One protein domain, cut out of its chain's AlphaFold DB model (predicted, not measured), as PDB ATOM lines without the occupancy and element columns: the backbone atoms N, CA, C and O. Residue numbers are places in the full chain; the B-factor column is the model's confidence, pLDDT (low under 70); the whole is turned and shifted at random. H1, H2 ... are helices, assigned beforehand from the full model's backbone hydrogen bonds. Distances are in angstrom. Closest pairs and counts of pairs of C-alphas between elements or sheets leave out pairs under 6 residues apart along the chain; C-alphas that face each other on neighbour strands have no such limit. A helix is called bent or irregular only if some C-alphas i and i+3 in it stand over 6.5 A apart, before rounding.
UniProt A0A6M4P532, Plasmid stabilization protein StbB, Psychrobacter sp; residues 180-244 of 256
ATOM      1  N   PHE A 180       6.818  44.161  42.157       90.50
ATOM      2  CA  PHE A 180       7.825  43.349  41.479       90.50
ATOM      3  C   PHE A 180       8.626  44.154  40.449       90.50
ATOM      4  O   PHE A 180       9.755  43.769  40.167       90.50
ATOM      5  N   TYR A 181       8.096  45.253  39.889       91.56
ATOM      6  CA  TYR A 181       8.850  46.067  38.929       91.56
ATOM      7  C   TYR A 181      10.103  46.665  39.569       91.56
ATOM      8  O   TYR A 181      11.175  46.598  38.978       91.56
ATOM      9  N   GLU A 182       9.988  47.173  40.796       88.31
ATOM     10  CA  GLU A 182      11.136  47.691  41.541       88.31
ATOM     11  C   GLU A 182      12.144  46.577  41.844       88.31
ATOM     12  O   GLU A 182      13.346  46.762  41.664       88.31
ATOM     13  N   ARG A 183      11.663  45.381  42.214       88.50
ATOM     14  CA  ARG A 183      12.539  44.217  42.429       88.50
ATOM     15  C   ARG A 183      13.288  43.825  41.159       88.50
ATOM     16  O   ARG A 183      14.484  43.571  41.220       88.50
ATOM     17  N   LEU A 184      12.613  43.794  40.010       87.50
ATOM     18  CA  LEU A 184      13.247  43.506  38.722       87.50
ATOM     19  C   LEU A 184      14.335  44.535  38.384       87.50
ATOM     20  O   LEU A 184      15.415  44.138  37.946       87.50
ATOM     21  N   ASP A 185      14.079  45.820  38.641       85.00
ATOM     22  CA  ASP A 185      15.058  46.891  38.430       85.00
ATOM     23  C   ASP A 185      16.291  46.715  39.338       85.00
ATOM     24  O   ASP A 185      17.419  46.746  38.847       85.00
ATOM     25  N   VAL A 186      16.097  46.445  40.638       85.62
ATOM     26  CA  VAL A 186      17.192  46.174  41.596       85.62
ATOM     27  C   VAL A 186      18.010  44.945  41.188       85.62
ATOM     28  O   VAL A 186      19.235  44.941  41.307       85.62
ATOM     29  N   LEU A 187      17.349  43.901  40.683       82.81
ATOM     30  CA  LEU A 187      17.994  42.662  40.242       82.81
ATOM     31  C   LEU A 187      18.615  42.764  38.836       82.81
ATOM     32  O   LEU A 187      19.283  41.816  38.411       82.81
ATOM     33  N   ASN A 188      18.401  43.878  38.123       82.44
ATOM     34  CA  ASN A 188      18.768  44.086  36.720       82.44
ATOM     35  C   ASN A 188      18.213  42.994  35.777       82.44
ATOM     36  O   ASN A 188      18.900  42.498  34.879       82.44
ATOM     37  N   ILE A 189      16.961  42.589  36.006       83.00
ATOM     38  CA  ILE A 189      16.243  41.591  35.205       83.00
ATOM     39  C   ILE A 189      15.195  42.306  34.353       83.00
ATOM     40  O   ILE A 189      14.376  43.069  34.864       83.00
ATOM     41  N   LYS A 190      15.163  42.045  33.041       85.81
ATOM     42  CA  LYS A 190      14.161  42.673  32.170       85.81
ATOM     43  C   LYS A 190      12.804  41.995  32.344       85.81
ATOM     44  O   LYS A 190      12.705  40.774  32.386       85.81
ATOM     45  N   TYR A 191      11.728  42.779  32.321       89.06
ATOM     46  CA  TYR A 191      10.356  42.263  32.413       89.06
ATOM     47  C   TYR A 191      10.031  41.172  31.375       89.06
ATOM     48  O   TYR A 191       9.404  40.163  31.700       89.06
ATOM     49  N   ASN A 192      10.477  41.331  30.125       85.12
ATOM     50  CA  ASN A 192      10.233  40.318  29.089       85.12
ATOM     51  C   ASN A 192      10.982  39.003  29.388       85.12
ATOM     52  O   ASN A 192      10.492  37.933  29.030       85.12
ATOM     53  N   ASP A 193      12.123  39.054  30.088       81.44
ATOM     54  CA  ASP A 193      12.895  37.855  30.442       81.44
ATOM     55  C   ASP A 193      12.137  36.965  31.431       81.44
ATOM     56  O   ASP A 193      12.350  35.758  31.436       81.44
ATOM     57  N   VAL A 194      11.231  37.543  32.229       81.00
ATOM     58  CA  VAL A 194      10.457  36.808  33.245       81.00
ATOM     59  C   VAL A 194       9.031  36.472  32.802       81.00
ATOM     60  O   VAL A 194       8.410  35.575  33.369       81.00
ATOM     61  N   THR A 195       8.509  37.169  31.786       80.12
ATOM     62  CA  THR A 195       7.123  37.016  31.300       80.12
ATOM     63  C   THR A 195       6.985  36.323  29.949       80.12
ATOM     64  O   THR A 195       5.908  35.814  29.633       80.12
ATOM     65  N   GLU A 196       8.046  36.295  29.143       72.75
ATOM     66  CA  GLU A 196       8.052  35.688  27.803       72.75
ATOM     67  C   GLU A 196       9.030  34.524  27.711       72.75
ATOM     68  O   GLU A 196       8.805  33.580  26.954       72.75
ATOM     69  N   ASN A 197      10.078  34.556  28.533       56.19
ATOM     70  CA  ASN A 197      11.005  33.458  28.689       56.19
ATOM     71  C   ASN A 197      10.773  32.794  30.040       56.19
ATOM     72  O   ASN A 197      10.608  33.430  31.077       56.19
ATOM     73  N   LYS A 198      10.726  31.466  30.012       51.88
ATOM     74  CA  LYS A 198      10.698  30.667  31.224       51.88
ATOM     75  C   LYS A 198      12.018  30.949  31.958       51.88
ATOM     76  O   LYS A 198      13.027  30.360  31.571       51.88
ATOM     77  N   LEU A 199      12.040  31.775  33.012       52.25
ATOM     78  CA  LEU A 199      12.941  31.439  34.120       52.25
ATOM     79  C   LEU A 199      12.398  30.090  34.595       52.25
ATOM     80  O   LEU A 199      11.379  30.006  35.280       52.25
ATOM     81  N   ARG A 200      12.930  29.017  34.012       48.28
ATOM     82  CA  ARG A 200      12.696  27.675  34.516       48.28
ATOM     83  C   ARG A 200      13.474  27.601  35.813       48.28
ATOM     84  O   ARG A 200      14.524  28.230  35.936       48.28
ATOM     85  N   GLU A 201      13.002  26.780  36.733       48.28
ATOM     86  CA  GLU A 201      13.719  26.356  37.939       48.28
ATOM     87  C   GLU A 201      15.018  25.570  37.617       48.28
ATOM     88  O   GLU A 201      15.478  24.768  38.420       48.28
ATOM     89  N   ASP A 202      15.617  25.770  36.437       45.84
ATOM     90  CA  ASP A 202      16.788  25.048  35.969       45.84
ATOM     91  C   ASP A 202      18.036  25.549  36.699       45.84
ATOM     92  O   ASP A 202      18.446  26.712  36.595       45.84
ATOM     93  N   SER A 203      18.681  24.606  37.380       49.88
ATOM     94  CA  SER A 203      20.035  24.697  37.929       49.88
ATOM     95  C   SER A 203      21.039  25.333  36.954       49.88
ATOM     96  O   SER A 203      21.934  26.057  37.388       49.88
ATOM     97  N   GLU A 204      20.844  25.167  35.642       53.81
ATOM     98  CA  GLU A 204      21.679  25.759  34.590       53.81
ATOM     99  C   GLU A 204      21.653  27.298  34.551       53.81
ATOM    100  O   GLU A 204      22.658  27.923  34.209       53.81
ATOM    101  N   GLN A 205      20.534  27.953  34.893       50.84
ATOM    102  CA  GLN A 205      20.496  29.422  34.940       50.84
ATOM    103  C   GLN A 205      21.115  29.980  36.218       50.84
ATOM    104  O   GLN A 205      21.782  31.011  36.153       50.84
ATOM    105  N   VAL A 206      20.958  29.286  37.351       50.34
ATOM    106  CA  VAL A 206      21.708  29.592  38.579       50.34
ATOM    107  C   VAL A 206      23.206  29.540  38.285       50.34
ATOM    108  O   VAL A 206      23.947  30.422  38.705       50.34
ATOM    109  N   GLU A 207      23.644  28.563  37.494       53.34
ATOM    110  CA  GLU A 207      25.034  28.420  37.066       53.34
ATOM    111  C   GLU A 207      25.470  29.517  36.080       53.34
ATOM    112  O   GLU A 207      26.515  30.135  36.274       53.34
ATOM    113  N   ARG A 208      24.639  29.884  35.092       56.56
ATOM    114  CA  ARG A 208      24.913  31.032  34.200       56.56
ATOM    115  C   ARG A 208      24.967  32.373  34.938       56.56
ATOM    116  O   ARG A 208      25.800  33.206  34.592       56.56
ATOM    117  N   LEU A 209      24.105  32.597  35.931       50.19
ATOM    118  CA  LEU A 209      24.094  33.821  36.741       50.19
ATOM    119  C   LEU A 209      25.275  33.863  37.715       50.19
ATOM    120  O   LEU A 209      25.926  34.902  37.798       50.19
ATOM    121  N   ARG A 210      25.626  32.737  38.359       52.41
ATOM    122  CA  ARG A 210      26.877  32.592  39.132       52.41
ATOM    123  C   ARG A 210      28.097  32.954  38.284       52.41
ATOM    124  O   ARG A 210      28.931  33.739  38.727       52.41
ATOM    125  N   ASN A 211      28.138  32.464  37.043       55.53
ATOM    126  CA  ASN A 211      29.226  32.730  36.101       55.53
ATOM    127  C   ASN A 211      29.244  34.183  35.592       55.53
ATOM    128  O   ASN A 211      30.316  34.745  35.401       55.53
ATOM    129  N   LYS A 212      28.079  34.818  35.382       53.81
ATOM    130  CA  LYS A 212      27.977  36.211  34.901       53.81
ATOM    131  C   LYS A 212      28.290  37.250  35.986       53.81
ATOM    132  O   LYS A 212      28.747  38.340  35.655       53.81
ATOM    133  N   LEU A 213      28.027  36.929  37.253       53.53
ATOM    134  CA  LEU A 213      28.254  37.817  38.401       53.53
ATOM    135  C   LEU A 213      29.615  37.591  39.091       53.53
ATOM    136  O   LEU A 213      29.900  38.279  40.067       53.53
ATOM    137  N   SER A 214      30.448  36.655  38.612       54.44
ATOM    138  CA  SER A 214      31.737  36.284  39.232       54.44
ATOM    139  C   SER A 214      31.621  36.010  40.740       54.44
ATOM    140  O   SER A 214      32.501  36.374  41.520       54.44
ATOM    141  N   LEU A 215      30.502  35.420  41.171       53.47
ATOM    142  CA  LEU A 215      30.215  35.192  42.587       53.47
ATOM    143  C   LEU A 215      30.995  33.968  43.076       53.47
ATOM    144  O   LEU A 215      30.720  32.843  42.664       53.47
ATOM    145  N   ASP A 216      31.969  34.197  43.958       51.03
ATOM    146  CA  ASP A 216      32.772  33.145  44.587       51.03
ATOM    147  C   ASP A 216      31.906  32.219  45.468       51.03
ATOM    148  O   ASP A 216      30.886  32.631  46.037       51.03
ATOM    149  N   ILE A 217      32.336  30.965  45.620       47.59
ATOM    150  CA  ILE A 217      31.664  29.854  46.318       47.59
ATOM    151  C   ILE A 217      31.310  30.218  47.776       47.59
ATOM    152  O   ILE A 217      30.318  29.729  48.324       47.59
ATOM    153  N   HIS A 218      32.037  31.158  48.390       49.47
ATOM    154  CA  HIS A 218      31.760  31.690  49.730       49.47
ATOM    155  C   HIS A 218      30.509  32.593  49.833       49.47
ATOM    156  O   HIS A 218      30.057  32.890  50.938       49.47
ATOM    157  N   THR A 219      29.875  32.973  48.718       53.50
ATOM    158  CA  THR A 219      28.662  33.821  48.681       53.50
ATOM    159  C   THR A 219      27.362  33.038  48.457       53.50
ATOM    160  O   THR A 219      26.351  33.584  48.003       53.50
ATOM    161  N   HIS A 220      27.338  31.751  48.819       50.81
ATOM    162  CA  HIS A 220      26.194  30.860  48.590       50.81
ATOM    163  C   HIS A 220      24.859  31.409  49.140       50.81
ATOM    164  O   HIS A 220      23.822  31.254  48.491       50.81
ATOM    165  N   ARG A 221      24.866  32.095  50.296       50.28
ATOM    166  CA  ARG A 221      23.662  32.728  50.872       50.28
ATOM    167  C   ARG A 221      23.179  33.940  50.070       50.28
ATOM    168  O   ARG A 221      21.980  34.070  49.859       50.28
ATOM    169  N   ALA A 222      24.089  34.788  49.585       58.09
ATOM    170  CA  ALA A 222      23.737  35.943  48.754       58.09
ATOM    171  C   ALA A 222      23.196  35.501  47.383       58.09
ATOM    172  O   ALA A 222      22.204  36.041  46.903       58.09
ATOM    173  N   SER A 223      23.784  34.447  46.808       63.50
ATOM    174  CA  SER A 223      23.303  33.827  45.566       63.50
ATOM    175  C   SER A 223      21.918  33.187  45.726       63.50
ATOM    176  O   SER A 223      21.071  33.315  44.845       63.50
ATOM    177  N   GLN A 224      21.661  32.512  46.855       65.50
ATOM    178  CA  GLN A 224      20.337  31.964  47.172       65.50
ATOM    179  C   GLN A 224      19.298  33.069  47.387       65.50
ATOM    180  O   GLN A 224      18.211  32.977  46.826       65.50
ATOM    181  N   ALA A 225      19.628  34.115  48.150       72.94
ATOM    182  CA  ALA A 225      18.734  35.247  48.383       72.94
ATOM    183  C   ALA A 225      18.366  35.960  47.072       72.94
ATOM    184  O   ALA A 225      17.187  36.167  46.806       72.94
ATOM    185  N   TYR A 226      19.351  36.237  46.208       76.12
ATOM    186  CA  TYR A 226      19.112  36.797  44.873       76.12
ATOM    187  C   TYR A 226      18.153  35.926  44.049       76.12
ATOM    188  O   TYR A 226      17.219  36.435  43.435       76.12
ATOM    189  N   PHE A 227      18.352  34.603  44.052       73.19
ATOM    190  CA  PHE A 227      17.498  33.682  43.299       73.19
ATOM    191  C   PHE A 227      16.066  33.625  43.842       73.19
ATOM    192  O   PHE A 227      15.116  33.644  43.063       73.19
ATOM    193  N   ILE A 228      15.903  33.589  45.167       79.06
ATOM    194  CA  ILE A 228      14.584  33.633  45.811       79.06
ATOM    195  C   ILE A 228      13.849  34.915  45.407       79.06
ATOM    196  O   ILE A 228      12.678  34.845  45.027       79.06
ATOM    197  N   GLU A 229      14.533  36.061  45.415       83.81
ATOM    198  CA  GLU A 229      13.955  37.333  44.969       83.81
ATOM    199  C   GLU A 229      13.580  37.307  43.481       83.81
ATOM    200  O   GLU A 229      12.467  37.694  43.127       83.81
ATOM    201  N   ALA A 230      14.448  36.780  42.611       81.06
ATOM    202  CA  ALA A 230      14.184  36.679  41.175       81.06
ATOM    203  C   ALA A 230      12.970  35.788  40.855       81.06
ATOM    204  O   ALA A 230      12.095  36.186  40.085       81.06
ATOM    205  N   VAL A 231      12.875  34.608  41.479       80.81
ATOM    206  CA  VAL A 231      11.731  33.694  41.310       80.81
ATOM    207  C   VAL A 231      10.453  34.307  41.882       80.81
ATOM    208  O   VAL A 231       9.387  34.198  41.275       80.81
ATOM    209  N   THR A 232      10.540  34.992  43.023       85.94
ATOM    210  CA  THR A 232       9.389  35.680  43.624       85.94
ATOM    211  C   THR A 232       8.889  36.805  42.718       85.94
ATOM    212  O   THR A 232       7.688  36.892  42.454       85.94
ATOM    213  N   ALA A 233       9.798  37.624  42.180       87.88
ATOM    214  CA  ALA A 233       9.469  38.684  41.234       87.88
ATOM    215  C   ALA A 233       8.866  38.125  39.938       87.88
ATOM    216  O   ALA A 233       7.895  38.683  39.432       87.88
ATOM    217  N   GLN A 234       9.378  37.001  39.427       86.69
ATOM    218  CA  GLN A 234       8.793  36.330  38.268       86.69
ATOM    219  C   GLN A 234       7.363  35.866  38.533       86.69
ATOM    220  O   GLN A 234       6.485  36.136  37.718       86.69
ATOM    221  N   ARG A 235       7.127  35.146  39.637       87.12
ATOM    222  CA  ARG A 235       5.791  34.632  39.977       87.12
ATOM    223  C   ARG A 235       4.788  35.781  40.052       87.12
ATOM    224  O   ARG A 235       3.777  35.743  39.361       87.12
ATOM    225  N   ALA A 236       5.144  36.858  40.752       90.25
ATOM    226  CA  ALA A 236       4.331  38.070  40.803       90.25
ATOM    227  C   ALA A 236       4.108  38.704  39.413       90.25
ATOM    228  O   ALA A 236       2.990  39.096  39.083       90.25
ATOM    229  N   ALA A 237       5.144  38.767  38.569       90.31
ATOM    230  CA  ALA A 237       5.032  39.307  37.215       90.31
ATOM    231  C   ALA A 237       4.098  38.479  36.319       90.31
ATOM    232  O   ALA A 237       3.342  39.057  35.534       90.31
ATOM    233  N   LEU A 238       4.142  37.147  36.427       88.75
ATOM    234  CA  LEU A 238       3.273  36.229  35.690       88.75
ATOM    235  C   LEU A 238       1.820  36.332  36.165       88.75
ATOM    236  O   LEU A 238       0.927  36.466  35.326       88.75
ATOM    237  N   ASP A 239       1.600  36.351  37.480       90.25
ATOM    238  CA  ASP A 239       0.268  36.452  38.086       90.25
ATOM    239  C   ASP A 239      -0.427  37.773  37.716       90.25
ATOM    240  O   ASP A 239      -1.625  37.799  37.424       90.25
ATOM    241  N   SER A 240       0.328  38.874  37.651       91.75
ATOM    242  CA  SER A 240      -0.213  40.195  37.307       91.75
ATOM    243  C   SER A 240      -0.277  40.493  35.811       91.75
ATOM    244  O   SER A 240      -0.950  41.447  35.411       91.75
ATOM    245  N   LYS A 241       0.393  39.708  34.955       90.94
ATOM    246  CA  LYS A 241       0.539  40.020  33.523       90.94
ATOM    247  C   LYS A 241      -0.805  40.268  32.839       90.94
ATOM    248  O   LYS A 241      -0.962  41.285  32.171       90.94
ATOM    249  N   LYS A 242      -1.769  39.362  33.035       92.19
ATOM    250  CA  LYS A 242      -3.099  39.461  32.417       92.19
ATOM    251  C   LYS A 242      -3.811  40.755  32.821       92.19
ATOM    252  O   LYS A 242      -4.283  41.474  31.949       92.19
ATOM    253  N   ASN A 243      -3.827  41.079  34.117       94.12
ATOM    254  CA  ASN A 243      -4.430  42.318  34.611       94.12
ATOM    255  C   ASN A 243      -3.750  43.550  34.003       94.12
ATOM    256  O   ASN A 243      -4.430  44.456  33.538       94.12
ATOM    257  N   HIS A 244      -2.420  43.578  33.966       94.44
ATOM    258  CA  HIS A 244      -1.697  44.707  33.392       94.44
ATOM    259  C   HIS A 244      -1.972  44.856  31.883       94.44
ATOM    260  O   HIS A 244      -2.162  45.968  31.402       94.44
TER     261      HIS A 244
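What this domain is: This is residues 180 to 244 of the 256 residues of the protein "Plasmid stabilization protein StbB" of Psychrobacter sp (UniProt A0A6M4P532). One long helix, H4, makes the long axis of this domain, and two short helices, H1 and H2, pack on the part of it between residues 229 and 241. A third small helix, H3, sits near the part of H4 around Ser 223, toward its other end, without clearly touching it, and the whole is an elongated shape in which the three short helices are set along H4 with few contacts among themselves. The printed part has 65 residues with four named helices, in the order H1, H2, H3, H4 along the chain, and no named strand; the class is all helix. By the radius of gyration of the C-alphas, 12.2 A, the whole is compact, though its outline is elongated, with spans of 41 by 21 by 15 A.

Where its parts are: H4 holds residues 217 to 244 and is 38.7 A long from first to last C-alpha, from C-alpha 217 at (31.664, 29.854, 46.318) to C-alpha 244 at (-1.697, 44.707, 33.392). It is irregular, with C-alphas 218 and 221 8.2 A apart, and it has a kink of 32 degrees near residue 238. H1 holds residues 180 to 186, 9.8 A, and begins with C-alpha 180 at (7.825, 43.349, 41.479). H2 holds residues 191 to 195, 6.3 A. H3 holds residues 203 to 212, 14.3 A.

How they stand to each other: H4 touches H1 with residues 229 to 237 alone, and the closest C-alphas are those of Phe 180 and Ala 233, 5.0 A apart. These two helices run opposite ways at a tilt of 38 degrees, only just steep. H4 touches H2 with residues 234 to 241 alone; the closest C-alphas, those of Val 194 and Gln 234, are 5.3 A apart. H1 and H2 are close but not clearly touching, with the C-alphas of Leu 184 and Tyr 191 the closest at 7.1 A. H3 and H4 are close but not clearly touching: their closest C-alphas, those of Arg 210 and Ser 223, are 7.5 A apart. They run opposite ways at a steep tilt of 68 degrees, only just short of about perpendicular. H3 is apart from both H1 and H2. In H1, H2 and H3 every O i to N i+4 pair is within hydrogen-bond range; in H4 20 of 24 are.

The domain as a whole: The two C-alphas farthest apart, those of His 218 and Asn 243, are 40.6 A from each other. The printed part has no cut. The links from H1 to H2 and from H3 to H4 are tight, and the link from H2 to H3 is short. The mean pLDDT of the printed part is 71.4, and residues 197 to 224, of which 203 to 212 belong to H3 and 217 to 224 to H4, are under 70.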